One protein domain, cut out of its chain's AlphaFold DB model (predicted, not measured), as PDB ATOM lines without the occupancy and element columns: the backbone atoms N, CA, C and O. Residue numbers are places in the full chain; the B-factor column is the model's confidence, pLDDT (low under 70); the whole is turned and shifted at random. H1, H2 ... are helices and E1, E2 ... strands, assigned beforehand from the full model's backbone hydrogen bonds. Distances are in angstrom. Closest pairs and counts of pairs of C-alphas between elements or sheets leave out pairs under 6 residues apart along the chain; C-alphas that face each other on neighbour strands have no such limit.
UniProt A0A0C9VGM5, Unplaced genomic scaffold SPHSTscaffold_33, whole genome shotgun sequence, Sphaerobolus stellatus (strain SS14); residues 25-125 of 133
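Overview. This is residues 25 to 125 of the 133 residues of an uncharacterized protein of Sphaerobolus stellatus (strain SS14) (UniProt A0A0C9VGM5). The chain is wound in stacked turns: four parallel strands stand side by side as one wall, E1 E2 E3 E4, and after E1, E2 and E3 it loops back to start the next. Short parallel pairings, residues 48 to 49 with 73 to 74 and 73 to 74 with 95 to 96, join the returning stretches. The printed part has 101 residues, with three named helices and four named strands in the order E1 H1 E2 E3 H2 H3 E4; the class is mixed, with 41 residues in named elements, under half. It is compact, with a radius of gyration of the C-alphas of 13.3 A, and spans 37 by 35 by 22 A.

Arrangement. Residues 25 to 26 pair antiparallel with residues 37 to 38 of E1, residues 35 to 41. E1 is parallel to E2, residues 60 to 67, at 13 degrees, with N 39 and O 64 2.9 A apart. H1, residues 51 to 54, is not on the sheet; its closest C-alpha to E2 is Phe 54, 7.4 A from that of Leu 60. E2 is parallel to E3, residues 88 to 92, at 7 degrees, with N 65 and O 90 2.8 A apart. H2, residues 98 to 105, and H3, residues 111 to 114, only just touch, only at the corner, with 3 pairs of C-alphas within 8 A; the closest are Thr 104 and Ile 111, 5.0 A. E3 is parallel to E4, residues 120 to 124, at 9 degrees, with N 91 and O 122 2.8 A apart. E1, H1, E2 and E3, H2 H3, E4 are strand-helix-strand units, two parallel strands joined through helices, with right-handed crossovers. In H2 every O i to N i+4 pair is within hydrogen-bond range; H1 and H3 are too short for one.

Along the chain. E1 is 18.7 A long from C-alpha 35 at (19.531, -25.147, -10.107); H1 5.6 A, E2 19.2 A, E3 13.0 A, H2 10.5 A, H3 5.2 A, and E4 12.8 A, to C-alpha 124 at (7.211, -28.998, 6.054).

Size, cuts and confidence. The farthest C-alphas, Ser 30 and Glu 98, are 38.3 A apart. The printed part has no cut; the link E2 to E3, 20 residues, is long. Residues 25 to 37, 39 to 46, 69 to 70 and 79 are under pLDDT 70.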
ATOM      1  N   PHE A  25      23.136 -20.715  -1.237       42.69
ATOM      2  CA  PHE A  25      23.942 -21.890  -1.508       42.69
ATOM      3  C   PHE A  25      23.542 -22.406  -2.886       42.69
ATOM      4  O   PHE A  25      22.539 -23.100  -3.030       42.69
ATOM      5  N   PHE A  26      24.326 -22.047  -3.900       46.22
ATOM      6  CA  PHE A  26      24.317 -22.759  -5.171       46.22
ATOM      7  C   PHE A  26      25.073 -24.065  -4.958       46.22
ATOM      8  O   PHE A  26      26.302 -24.091  -4.964       46.22
ATOM      9  N   PHE A  27      24.347 -25.143  -4.688       41.00
ATOM     10  CA  PHE A  27      24.956 -26.455  -4.533       41.00
ATOM     11  C   PHE A  27      24.591 -27.322  -5.737       41.00
ATOM     12  O   PHE A  27      23.433 -27.700  -5.876       41.00
ATOM     13  N   CYS A  28      25.576 -27.597  -6.605       41.19
ATOM     14  CA  CYS A  28      25.935 -28.928  -7.130       41.19
ATOM     15  C   CYS A  28      26.618 -28.832  -8.523       41.19
ATOM     16  O   CYS A  28      25.935 -28.597  -9.517       41.19
ATOM     17  N   PRO A  29      27.941 -29.069  -8.640       42.97
ATOM     18  CA  PRO A  29      28.642 -29.089  -9.929       42.97
ATOM     19  C   PRO A  29      28.418 -30.364 -10.766       42.97
ATOM     20  O   PRO A  29      28.838 -30.410 -11.918       42.97
ATOM     21  N   SER A  30      27.776 -31.410 -10.227       50.69
ATOM     22  CA  SER A  30      27.600 -32.702 -10.918       50.69
ATOM     23  C   SER A  30      26.237 -32.884 -11.601       50.69
ATOM     24  O   SER A  30      25.997 -33.915 -12.225       50.69
ATOM     25  N   LEU A  31      25.338 -31.898 -11.508       47.66
ATOM     26  CA  LEU A  31      24.030 -31.875 -12.173       47.66
ATOM     27  C   LEU A  31      23.991 -30.688 -13.136       47.66
ATOM     28  O   LEU A  31      23.395 -29.657 -12.843       47.66
ATOM     29  N   LEU A  32      24.633 -30.846 -14.291       51.62
ATOM     30  CA  LEU A  32      24.897 -29.813 -15.304       51.62
ATOM     31  C   LEU A  32      23.692 -28.966 -15.782       51.62
ATOM     32  O   LEU A  32      23.918 -28.004 -16.500       51.62
ATOM     33  N   HIS A  33      22.446 -29.248 -15.378       56.72
ATOM     34  CA  HIS A  33      21.248 -28.494 -15.787       56.72
ATOM     35  C   HIS A  33      20.219 -28.189 -14.680       56.72
ATOM     36  O   HIS A  33      19.149 -27.679 -14.999       56.72
ATOM     37  N   ARG A  34      20.471 -28.481 -13.394       59.44
ATOM     38  CA  ARG A  34      19.468 -28.223 -12.336       59.44
ATOM     39  C   ARG A  34      19.971 -27.236 -11.302       59.44
ATOM     40  O   ARG A  34      20.905 -27.533 -10.565       59.44
ATOM     41  N   THR A  35      19.291 -26.098 -11.195       64.06
ATOM     42  CA  THR A  35      19.531 -25.147 -10.107       64.06
ATOM     43  C   THR A  35      18.666 -25.545  -8.917       64.06
ATOM     44  O   THR A  35      17.435 -25.480  -8.989       64.06
ATOM     45  N   ILE A  36      19.314 -25.983  -7.837       65.56
ATOM     46  CA  ILE A  36      18.696 -26.139  -6.519       65.56
ATOM     47  C   ILE A  36      19.029 -24.885  -5.726       65.56
ATOM     48  O   ILE A  36      20.194 -24.495  -5.631       65.56
ATOM     49  N   LEU A  37      18.005 -24.255  -5.167       69.88
ATOM     50  CA  LEU A  37      18.154 -23.001  -4.449       69.88
ATOM     51  C   LEU A  37      17.679 -23.179  -3.020       69.88
ATOM     52  O   LEU A  37      16.482 -23.300  -2.781       69.88
ATOM     53  N   MET A  38      18.621 -23.197  -2.080       72.19
ATOM     54  CA  MET A  38      18.297 -23.273  -0.662       72.19
ATOM     55  C   MET A  38      18.315 -21.876  -0.050       72.19
ATOM     56  O   MET A  38      19.379 -21.290   0.160       72.19
ATOM     57  N   PHE A  39      17.137 -21.353   0.276       68.62
ATOM     58  CA  PHE A  39      17.014 -20.126   1.049       68.62
ATOM     59  C   PHE A  39      16.897 -20.472   2.521       68.62
ATOM     60  O   PHE A  39      15.876 -20.993   2.953       68.62
ATOM     61  N   ARG A  40      17.931 -20.154   3.303       66.69
ATOM     62  CA  ARG A  40      17.868 -20.240   4.763       66.69
ATOM     63  C   ARG A  40      17.925 -18.850   5.358       66.69
ATOM     64  O   ARG A  40      18.989 -18.236   5.403       66.69
ATOM     65  N   THR A  41      16.788 -18.371   5.843       63.59
ATOM     66  CA  THR A  41      16.716 -17.057   6.478       63.59
ATOM     67  C   THR A  41      16.586 -17.158   7.996       63.59
ATOM     68  O   THR A  41      15.818 -17.954   8.548       63.59
ATOM     69  N   LYS A  42      17.344 -16.307   8.691       63.00
ATOM     70  CA  LYS A  42      17.095 -15.926  10.085       63.00
ATOM     71  C   LYS A  42      16.343 -14.598  10.084       63.00
ATOM     72  O   LYS A  42      16.859 -13.592  10.559       63.00
ATOM     73  N   CYS A  43      15.176 -14.570   9.442       56.00
ATOM     74  CA  CYS A  43      14.385 -13.349   9.360       56.00
ATOM     75  C   CYS A  43      13.926 -12.927  10.758       56.00
ATOM     76  O   CYS A  43      13.474 -13.739  11.565       56.00
ATOM     77  N   THR A  44      14.035 -11.631  11.016       53.50
ATOM     78  CA  THR A  44      13.323 -10.946  12.090       53.50
ATOM     79  C   THR A  44      11.872 -10.734  11.657       53.50
ATOM     80  O   THR A  44      11.640 -10.357  10.509       53.50
ATOM     81  N   ARG A  45      10.935 -10.986  12.574       65.62
ATOM     82  CA  ARG A  45       9.476 -10.802  12.500       65.62
ATOM     83  C   ARG A  45       8.961  -9.847  11.409       65.62
ATOM     84  O   ARG A  45       9.382  -8.693  11.353       65.62
ATOM     85  N   GLY A  46       7.997 -10.316  10.607       62.88
ATOM     86  CA  GLY A  46       7.203  -9.473   9.699       62.88
ATOM     87  C   GLY A  46       7.762  -9.292   8.285       62.88
ATOM     88  O   GLY A  46       7.445  -8.298   7.638       62.88
ATOM     89  N   ARG A  47       8.598 -10.216   7.791       70.00
ATOM     90  CA  ARG A  47       9.078 -10.183   6.399       70.00
ATOM     91  C   ARG A  47       8.284 -11.122   5.500       70.00
ATOM     92  O   ARG A  47       7.840 -12.191   5.922       70.00
ATOM     93  N   THR A  48       8.151 -10.711   4.249       75.00
ATOM     94  CA  THR A  48       7.380 -11.401   3.220       75.00
ATOM     95  C   THR A  48       8.316 -11.955   2.143       75.00
ATOM     96  O   THR A  48       9.370 -11.382   1.869       75.00
ATOM     97  N   PHE A  49       7.959 -13.102   1.569       77.62
ATOM     98  CA  PHE A  49       8.600 -13.684   0.391       77.62
ATOM     99  C   PHE A  49       7.564 -13.769  -0.723       77.62
ATOM    100  O   PHE A  49       6.438 -14.209  -0.486       77.62
ATOM    101  N   THR A  50       7.956 -13.372  -1.926       80.25
ATOM    102  CA  THR A  50       7.173 -13.534  -3.155       80.25
ATOM    103  C   THR A  50       7.991 -14.329  -4.164       80.25
ATOM    104  O   THR A  50       9.214 -14.464  -4.033       80.25
ATOM    105  N   PHE A  51       7.327 -14.865  -5.188       78.00
ATOM    106  CA  PHE A  51       8.028 -15.570  -6.259       78.00
ATOM    107  C   PHE A  51       8.907 -14.663  -7.127       78.00
ATOM    108  O   PHE A  51       9.747 -15.183  -7.855       78.00
ATOM    109  N   ASP A  52       8.772 -13.340  -7.036       77.12
ATOM    110  CA  ASP A  52       9.571 -12.385  -7.819       77.12
ATOM    111  C   ASP A  52      11.083 -12.563  -7.565       77.12
ATOM    112  O   ASP A  52      11.918 -12.289  -8.423       77.12
ATOM    113  N   LEU A  53      11.454 -13.148  -6.418       75.19
ATOM    114  CA  LEU A  53      12.827 -13.566  -6.110       75.19
ATOM    115  C   LEU A  53      13.417 -14.556  -7.128       75.19
ATOM    116  O   LEU A  53      14.637 -14.657  -7.257       75.19
ATOM    117  N   PHE A  54      12.568 -15.304  -7.828       81.44
ATOM    118  CA  PHE A  54      12.960 -16.314  -8.802       81.44
ATOM    119  C   PHE A  54      12.915 -15.813 -10.246       81.44
ATOM    120  O   PHE A  54      13.348 -16.538 -11.136       81.44
ATOM    121  N   GLU A  55      12.432 -14.592 -10.498       78.62
ATOM    122  CA  GLU A  55      12.307 -14.039 -11.854       78.62
ATOM    123  C   GLU A  55      13.659 -13.996 -12.584       78.62
ATOM    124  O   GLU A  55      13.758 -14.273 -13.776       78.62
ATOM    125  N   SER A  56      14.736 -13.749 -11.835       79.50
ATOM    126  CA  SER A  56      16.109 -13.739 -12.353       79.50
ATOM    127  C   SER A  56      16.738 -15.130 -12.529       79.50
ATOM    128  O   SER A  56      17.901 -15.233 -12.924       79.50
ATOM    129  N   LEU A  57      16.003 -16.212 -12.243       81.88
ATOM    130  CA  LEU A  57      16.505 -17.588 -12.230       81.88
ATOM    131  C   LEU A  57      15.742 -18.472 -13.231       81.88
ATOM    132  O   LEU A  57      15.014 -19.384 -12.835       81.88
ATOM    133  N   PRO A  58      15.944 -18.271 -14.546       78.62
ATOM    134  CA  PRO A  58      15.163 -18.946 -15.588       78.62
ATOM    135  C   PRO A  58      15.333 -20.473 -15.612       78.62
ATOM    136  O   PRO A  58      14.486 -21.176 -16.155       78.62
ATOM    137  N   ASN A  59      16.397 -21.002 -14.998       82.38
ATOM    138  CA  ASN A  59      16.718 -22.435 -14.936       82.38
ATOM    139  C   ASN A  59      16.477 -23.044 -13.542       82.38
ATOM    140  O   ASN A  59      17.106 -24.041 -13.167       82.38
ATOM    141  N   LEU A  60      15.640 -22.400 -12.728       84.25
ATOM    142  CA  LEU A  60      15.326 -22.861 -11.387       84.25
ATOM    143  C   LEU A  60      14.316 -24.008 -11.421       84.25
ATOM    144  O   LEU A  60      13.140 -23.805 -11.697       84.25
ATOM    145  N   GLU A  61      14.768 -25.213 -11.069       87.31
ATOM    146  CA  GLU A  61      13.887 -26.385 -11.054       87.31
ATOM    147  C   GLU A  61      13.345 -26.716  -9.659       87.31
ATOM    148  O   GLU A  61      12.201 -27.162  -9.543       87.31
ATOM    149  N   VAL A  62      14.171 -26.547  -8.617       84.56
ATOM    150  CA  VAL A  62      13.884 -27.048  -7.259       84.56
ATOM    151  C   VAL A  62      14.346 -26.053  -6.180       84.56
ATOM    152  O   VAL A  62      15.424 -26.207  -5.600       84.56
ATOM    153  N   PRO A  63      13.585 -24.985  -5.908       85.00
ATOM    154  CA  PRO A  63      13.773 -24.160  -4.732       85.00
ATOM    155  C   PRO A  63      13.298 -24.879  -3.473       85.00
ATOM    156  O   PRO A  63      12.174 -25.379  -3.389       85.00
ATOM    157  N   HIS A  64      14.159 -24.829  -2.467       86.31
ATOM    158  CA  HIS A  64      13.840 -25.147  -1.091       86.31
ATOM    159  C   HIS A  64      13.949 -23.866  -0.263       86.31
ATOM    160  O   HIS A  64      15.035 -23.324  -0.037       86.31
ATOM    161  N   ILE A  65      12.808 -23.369   0.201       84.25
ATOM    162  CA  ILE A  65      12.742 -22.215   1.089       84.25
ATOM    163  C   ILE A  65      12.543 -22.721   2.510       84.25
ATOM    164  O   ILE A  65      11.548 -23.366   2.820       84.25
ATOM    165  N   ASN A  66      13.493 -22.411   3.384       83.94
ATOM    166  CA  ASN A  66      13.442 -22.746   4.795       83.94
ATOM    167  C   ASN A  66      13.592 -21.471   5.633       83.94
ATOM    168  O   ASN A  66      14.625 -20.787   5.611       83.94
ATOM    169  N   SER A  67      12.556 -21.147   6.395       79.94
ATOM    170  CA  SER A  67      12.623 -20.072   7.375       79.94
ATOM    171  C   SER A  67      12.882 -20.662   8.752       79.94
ATOM    172  O   SER A  67      12.242 -21.607   9.168       79.94
ATOM    173  N   SER A  68      13.797 -20.082   9.523       72.19
ATOM    174  CA  SER A  68      14.013 -20.539  10.908       72.19
ATOM    175  C   SER A  68      12.890 -20.140  11.879       72.19
ATOM    176  O   SER A  68      12.966 -20.471  13.062       72.19
ATOM    177  N   ARG A  69      11.880 -19.397  11.406       69.50
ATOM    178  CA  ARG A  69      10.718 -18.940  12.181       69.50
ATOM    179  C   ARG A  69       9.470 -18.883  11.301       69.50
ATOM    180  O   ARG A  69       9.541 -18.367  10.185       69.50
ATOM    181  N   PHE A  70       8.325 -19.258  11.870       66.31
ATOM    182  CA  PHE A  70       6.989 -19.123  11.266       66.31
ATOM    183  C   PHE A  70       6.565 -17.675  10.984       66.31
ATOM    184  O   PHE A  70       5.502 -17.448  10.435       66.31
ATOM    185  N   GLU A  71       7.373 -16.683  11.355       71.31
ATOM    186  CA  GLU A  71       7.075 -15.255  11.181       71.31
ATOM    187  C   GLU A  71       7.304 -14.750   9.748       71.31
ATOM    188  O   GLU A  71       7.092 -13.570   9.461       71.31
ATOM    189  N   THR A  72       7.793 -15.627   8.872       75.88
ATOM    190  CA  THR A  72       8.000 -15.350   7.456       75.88
ATOM    191  C   THR A  72       6.764 -15.780   6.682       75.88
ATOM    192  O   THR A  72       6.414 -16.958   6.708       75.88
ATOM    193  N   LEU A  73       6.142 -14.843   5.971       82.50
ATOM    194  CA  LEU A  73       4.955 -15.107   5.163       82.50
ATOM    195  C   LEU A  73       5.305 -15.264   3.681       82.50
ATOM    196  O   LEU A  73       5.989 -14.414   3.114       82.50
ATOM    197  N   PHE A  74       4.798 -16.319   3.050       83.38
ATOM    198  CA  PHE A  74       4.889 -16.530   1.607       83.38
ATOM    199  C   PHE A  74       3.615 -16.035   0.917       83.38
ATOM    200  O   PHE A  74       2.510 -16.428   1.294       83.38
ATOM    201  N   TYR A  75       3.780 -15.148  -0.063       83.94
ATOM    202  CA  TYR A  75       2.704 -14.473  -0.786       83.94
ATOM    203  C   TYR A  75       2.620 -14.955  -2.232       83.94
ATOM    204  O   TYR A  75       3.605 -15.405  -2.822       83.94
ATOM    205  N   ALA A  76       1.428 -14.816  -2.810       83.06
ATOM    206  CA  ALA A  76       1.243 -14.952  -4.246       83.06
ATOM    207  C   ALA A  76       2.106 -13.924  -5.010       83.06
ATOM    208  O   ALA A  76       2.367 -12.837  -4.480       83.06
ATOM    209  N   PRO A  77       2.554 -14.242  -6.237       80.75
ATOM    210  CA  PRO A  77       3.216 -13.254  -7.083       80.75
ATOM    211  C   PRO A  77       2.262 -12.091  -7.386       80.75
ATOM    212  O   PRO A  77       1.068 -12.300  -7.599       80.75
ATOM    213  N   SER A  78       2.784 -10.861  -7.412       71.00
ATOM    214  CA  SER A  78       1.992  -9.671  -7.776       71.00
ATOM    215  C   SER A  78       1.827  -9.482  -9.288       71.00
ATOM    216  O   SER A  78       0.987  -8.697  -9.720       71.00
ATOM    217  N   SER A  79       2.638 -10.174 -10.089       67.31
ATOM    218  CA  SER A  79       2.665 -10.108 -11.552       67.31
ATOM    219  C   SER A  79       2.377 -11.481 -12.172       67.31
ATOM    220  O   SER A  79       2.314 -12.498 -11.478       67.31
ATOM    221  N   THR A  80       2.223 -11.524 -13.499       73.31
ATOM    222  CA  THR A  80       2.143 -12.761 -14.295       73.31
ATOM    223  C   THR A  80       3.510 -13.448 -14.367       73.31
ATOM    224  O   THR A  80       4.083 -13.613 -15.445       73.31
ATOM    225  N   LEU A  81       4.081 -13.785 -13.214       80.12
ATOM    226  CA  LEU A  81       5.343 -14.494 -13.155       80.12
ATOM    227  C   LEU A  81       5.127 -15.917 -13.668       80.12
ATOM    228  O   LEU A  81       4.332 -16.672 -13.108       80.12
ATOM    229  N   ILE A  82       5.866 -16.281 -14.712       83.50
ATOM    230  CA  ILE A  82       5.887 -17.643 -15.233       83.50
ATOM    231  C   ILE A  82       7.258 -18.233 -14.937       83.50
ATOM    232  O   ILE A  82       8.271 -17.730 -15.421       83.50
ATOM    233  N   LEU A  83       7.294 -19.317 -14.161       86.12
ATOM    234  CA  LEU A  83       8.517 -20.076 -13.896       86.12
ATOM    235  C   LEU A  83       8.436 -21.413 -14.640       86.12
ATOM    236  O   LEU A  83       8.053 -22.432 -14.057       86.12
ATOM    237  N   PRO A  84       8.770 -21.443 -15.945       85.12
ATOM    238  CA  PRO A  84       8.522 -22.609 -16.784       85.12
ATOM    239  C   PRO A  84       9.412 -23.796 -16.414       85.12
ATOM    240  O   PRO A  84       9.097 -24.923 -16.771       85.12
ATOM    241  N   THR A  85      10.521 -23.591 -15.715       88.88
ATOM    242  CA  THR A  85      11.441 -24.672 -15.339       88.88
ATOM    243  C   THR A  85      11.164 -25.237 -13.951       88.88
ATOM    244  O   THR A  85      11.660 -26.321 -13.634       88.88
ATOM    245  N   LEU A  86      10.326 -24.565 -13.155       89.19
ATOM    246  CA  LEU A  86      10.036 -24.951 -11.784       89.19
ATOM    247  C   LEU A  86       9.236 -26.253 -11.745       89.19
ATOM    248  O   LEU A  86       8.124 -26.327 -12.264       89.19
ATOM    249  N   LYS A  87       9.795 -27.276 -11.096       90.69
ATOM    250  CA  LYS A  87       9.190 -28.612 -10.990       90.69
ATOM    251  C   LYS A  87       8.781 -28.958  -9.571       90.69
ATOM    252  O   LYS A  87       7.794 -29.669  -9.385       90.69
ATOM    253  N   ILE A  88       9.545 -28.504  -8.584       90.00
ATOM    254  CA  ILE A  88       9.327 -28.831  -7.175       90.00
ATOM    255  C   ILE A  88       9.472 -27.550  -6.368       90.00
ATOM    256  O   ILE A  88      10.486 -26.878  -6.500       90.00
ATOM    257  N   LEU A  89       8.495 -27.227  -5.528       89.38
ATOM    258  CA  LEU A  89       8.591 -26.136  -4.563       89.38
ATOM    259  C   LEU A  89       8.472 -26.718  -3.159       89.38
ATOM    260  O   LEU A  89       7.430 -27.265  -2.802       89.38
ATOM    261  N   GLU A  90       9.540 -26.600  -2.376       90.56
ATOM    262  CA  GLU A  90       9.578 -27.063  -0.991       90.56
ATOM    263  C   GLU A  90       9.619 -25.863  -0.042       90.56
ATOM    264  O   GLU A  90      10.518 -25.020  -0.115       90.56
ATOM    265  N   LEU A  91       8.623 -25.778   0.837       87.88
ATOM    266  CA  LEU A  91       8.450 -24.709   1.812       87.88
ATOM    267  C   LEU A  91       8.505 -25.303   3.219       87.88
ATOM    268  O   LEU A  91       7.681 -26.135   3.584       87.88
ATOM    269  N   SER A  92       9.471 -24.855   4.014       88.00
ATOM    270  CA  SER A  92       9.749 -25.387   5.348       88.00
ATOM    271  C   SER A  92       9.711 -24.281   6.396       88.00
ATOM    272  O   SER A  92      10.437 -23.291   6.260       88.00
ATOM    273  N   ASN A  93       8.934 -24.462   7.470       85.69
ATOM    274  CA  ASN A  93       8.842 -23.508   8.585       85.69
ATOM    275  C   ASN A  93       8.416 -22.090   8.152       85.69
ATOM    276  O   ASN A  93       8.872 -21.075   8.684       85.69
ATOM    277  N   ILE A  94       7.539 -22.022   7.149       84.75
ATOM    278  CA  ILE A  94       7.043 -20.788   6.536       84.75
ATOM    279  C   ILE A  94       5.544 -20.662   6.804       84.75
ATOM    280  O   ILE A  94       4.796 -21.638   6.734       84.75
ATOM    281  N   GLY A  95       5.101 -19.450   7.126       85.31
ATOM    282  CA  GLY A  95       3.683 -19.130   7.158       85.31
ATOM    283  C   GLY A  95       3.166 -18.855   5.752       85.31
ATOM    284  O   GLY A  95       3.835 -18.204   4.950       85.31
ATOM    285  N   LEU A  96       1.968 -19.333   5.441       85.69
ATOM    286  CA  LEU A  96       1.342 -19.076   4.145       85.69
ATOM    287  C   LEU A  96       0.355 -17.928   4.285       85.69
ATOM    288  O   LEU A  96      -0.500 -17.949   5.169       85.69
ATOM    289  N   ASN A  97       0.477 -16.916   3.428       87.44
ATOM    290  CA  ASN A  97      -0.511 -15.852   3.382       87.44
ATOM    291  C   ASN A  97      -1.782 -16.342   2.671       87.44
ATOM    292  O   ASN A  97      -1.713 -17.149   1.745       87.44
ATOM    293  N   GLU A  98      -2.938 -15.804   3.057       85.75
ATOM    294  CA  GLU A  98      -4.221 -16.108   2.415       85.75
ATOM    295  C   GLU A  98      -4.180 -15.872   0.898       85.75
ATOM    296  O   GLU A  98      -4.678 -16.699   0.141       85.75
ATOM    297  N   SER A  99      -3.490 -14.825   0.428       85.56
ATOM    298  CA  SER A  99      -3.309 -14.585  -1.011       85.56
ATOM    299  C   SER A  99      -2.623 -15.751  -1.724       85.56
ATOM    300  O   SER A  99      -3.026 -16.111  -2.827       85.56
ATOM    301  N   PHE A 100      -1.626 -16.382  -1.094       87.06
ATOM    302  CA  PHE A 100      -0.951 -17.554  -1.648       87.06
ATOM    303  C   PHE A 100      -1.866 -18.784  -1.671       87.06
ATOM    304  O   PHE A 100      -1.847 -19.540  -2.643       87.06
ATOM    305  N   LEU A 101      -2.698 -18.975  -0.641       86.50
ATOM    306  CA  LEU A 101      -3.692 -20.052  -0.626       86.50
ATOM    307  C   LEU A 101      -4.717 -19.859  -1.745       86.50
ATOM    308  O   LEU A 101      -4.939 -20.776  -2.531       86.50
ATOM    309  N   THR A 102      -5.267 -18.652  -1.879       86.44
ATOM    310  CA  THR A 102      -6.193 -18.293  -2.959       86.44
ATOM    311  C   THR A 102      -5.556 -18.509  -4.325       86.44
ATOM    312  O   THR A 102      -6.155 -19.143  -5.185       86.44
ATOM    313  N   PHE A 103      -4.312 -18.072  -4.514       86.06
ATOM    314  CA  PHE A 103      -3.558 -18.302  -5.745       86.06
ATOM    315  C   PHE A 103      -3.320 -19.791  -6.038       86.06
ATOM    316  O   PHE A 103      -3.389 -20.220  -7.187       86.06
ATOM    317  N   THR A 104      -3.065 -20.606  -5.014       85.00
ATOM    318  CA  THR A 104      -2.865 -22.054  -5.181       85.00
ATOM    319  C   THR A 104      -4.162 -22.769  -5.555       85.00
ATOM    320  O   THR A 104      -4.134 -23.747  -6.299       85.00
ATOM    321  N   LEU A 105      -5.295 -22.272  -5.061       83.62
ATOM    322  CA  LEU A 105      -6.617 -22.866  -5.253       83.62
ATOM    323  C   LEU A 105      -7.391 -22.279  -6.445       83.62
ATOM    324  O   LEU A 105      -8.416 -22.844  -6.824       83.62
ATOM    325  N   ALA A 106      -6.929 -21.174  -7.040       83.44
ATOM    326  CA  ALA A 106      -7.604 -20.508  -8.149       83.44
ATOM    327  C   ALA A 106      -7.580 -21.377  -9.426       83.44
ATOM    328  O   ALA A 106      -6.502 -21.642  -9.974       83.44
ATOM    329  N   PRO A 107      -8.744 -21.818  -9.936       76.62
ATOM    330  CA  PRO A 107      -8.811 -22.606 -11.160       76.62
ATOM    331  C   PRO A 107      -8.456 -21.737 -12.372       76.62
ATOM    332  O   PRO A 107      -8.981 -20.641 -12.533       76.62
ATOM    333  N   GLY A 108      -7.565 -22.223 -13.237       76.12
ATOM    334  CA  GLY A 108      -7.225 -21.577 -14.515       76.12
ATOM    335  C   GLY A 108      -6.323 -20.336 -14.441       76.12
ATOM    336  O   GLY A 108      -5.635 -20.056 -15.415       76.12
ATOM    337  N   GLU A 109      -6.261 -19.634 -13.306       71.50
ATOM    338  CA  GLU A 109      -5.530 -18.353 -13.166       71.50
ATOM    339  C   GLU A 109      -4.514 -18.347 -12.005       71.50
ATOM    340  O   GLU A 109      -3.905 -17.326 -11.691       71.50
ATOM    341  N   GLY A 110      -4.308 -19.499 -11.368       82.12
ATOM    342  CA  GLY A 110      -3.459 -19.652 -10.191       82.12
ATOM    343  C   GLY A 110      -2.102 -20.306 -10.450       82.12
ATOM    344  O   GLY A 110      -1.440 -20.099 -11.471       82.12
ATOM    345  N   ILE A 111      -1.709 -21.174  -9.517       85.19
ATOM    346  CA  ILE A 111      -0.418 -21.873  -9.528       85.19
ATOM    347  C   ILE A 111      -0.141 -22.643 -10.824       85.19
ATOM    348  O   ILE A 111       1.004 -22.720 -11.249       85.19
ATOM    349  N   GLN A 112      -1.174 -23.172 -11.487       83.19
ATOM    350  CA  GLN A 112      -1.020 -23.907 -12.747       83.19
ATOM    351  C   GLN A 112      -0.665 -22.996 -13.928       83.19
ATOM    352  O   GLN A 112       0.084 -23.414 -14.807       83.19
ATOM    353  N   ALA A 113      -1.174 -21.762 -13.952       85.44
ATOM    354  CA  ALA A 113      -0.861 -20.799 -15.006       85.44
ATOM    355  C   ALA A 113       0.554 -20.230 -14.829       85.44
ATOM    356  O   ALA A 113       1.314 -20.119 -15.790       85.44
ATOM    357  N   ALA A 114       0.927 -19.920 -13.587       85.31
ATOM    358  CA  ALA A 114       2.239 -19.375 -13.255       85.31
ATOM    359  C   ALA A 114       3.357 -20.431 -13.264       85.31
ATOM    360  O   ALA A 114       4.486 -20.161 -13.670       85.31
ATOM    361  N   LEU A 115       3.065 -21.648 -12.807       88.94
ATOM    362  CA  LEU A 115       4.041 -22.720 -12.614       88.94
ATOM    363  C   LEU A 115       3.603 -23.953 -13.423       88.94
ATOM    364  O   LEU A 115       3.286 -24.998 -12.849       88.94
ATOM    365  N   PRO A 116       3.587 -23.862 -14.768       89.19
ATOM    366  CA  PRO A 116       2.979 -24.876 -15.635       89.19
ATOM    367  C   PRO A 116       3.653 -26.249 -15.545       89.19
ATOM    368  O   PRO A 116       3.057 -27.262 -15.898       89.19
ATOM    369  N   ASN A 117       4.898 -26.295 -15.066       91.31
ATOM    370  CA  ASN A 117       5.665 -27.524 -14.900       91.31
ATOM    371  C   ASN A 117       5.796 -27.975 -13.440       91.31
ATOM    372  O   ASN A 117       6.507 -28.952 -13.184       91.31
ATOM    373  N   LEU A 118       5.107 -27.320 -12.494       90.44
ATOM    374  CA  LEU A 118       5.141 -27.700 -11.087       90.44
ATOM    375  C   LEU A 118       4.453 -29.053 -10.896       90.44
ATOM    376  O   LEU A 118       3.266 -29.223 -11.163       90.44
ATOM    377  N   ARG A 119       5.215 -30.028 -10.405       92.06
ATOM    378  CA  ARG A 119       4.753 -31.399 -10.152       92.06
ATOM    379  C   ARG A 119       4.570 -31.687  -8.676       92.06
ATOM    380  O   ARG A 119       3.811 -32.581  -8.320       92.06
ATOM    381  N   SER A 120       5.311 -30.983  -7.828       91.38
ATOM    382  CA  SER A 120       5.303 -31.221  -6.394       91.38
ATOM    383  C   SER A 120       5.383 -29.904  -5.637       91.38
ATOM    384  O   SER A 120       6.266 -29.086  -5.889       91.38
ATOM    385  N   LEU A 121       4.443 -29.717  -4.719       89.19
ATOM    386  CA  LEU A 121       4.418 -28.629  -3.758       89.19
ATOM    387  C   LEU A 121       4.438 -29.267  -2.372       89.19
ATOM    388  O   LEU A 121       3.501 -29.975  -2.004       89.19
ATOM    389  N   ILE A 122       5.535 -29.077  -1.649       90.06
ATOM    390  CA  ILE A 122       5.804 -29.766  -0.390       90.06
ATOM    391  C   ILE A 122       5.855 -28.728   0.724       90.06
ATOM    392  O   ILE A 122       6.571 -27.734   0.621       90.06
ATOM    393  N   PHE A 123       5.105 -28.980   1.794       87.38
ATOM    394  CA  PHE A 123       5.093 -28.152   2.992       87.38
ATOM    395  C   PHE A 123       5.625 -28.958   4.174       87.38
ATOM    396  O   PHE A 123       5.048 -29.979   4.547       87.38
ATOM    397  N   HIS A 124       6.697 -28.478   4.793       85.88
ATOM    398  CA  HIS A 124       7.211 -28.998   6.054       85.88
ATOM    399  C   HIS A 124       6.912 -27.992   7.152       85.88
ATOM    400  O   HIS A 124       7.289 -26.826   7.025       85.88
ATOM    401  N   GLU A 125       6.227 -28.432   8.213       79.94
ATOM    402  CA  GLU A 125       5.972 -27.611   9.404       79.94
ATOM    403  C   GLU A 125       5.522 -26.195   9.002       79.94
ATOM    404  O   GLU A 125       6.198 -25.219   9.284       79.94
TER     405      GLU A 125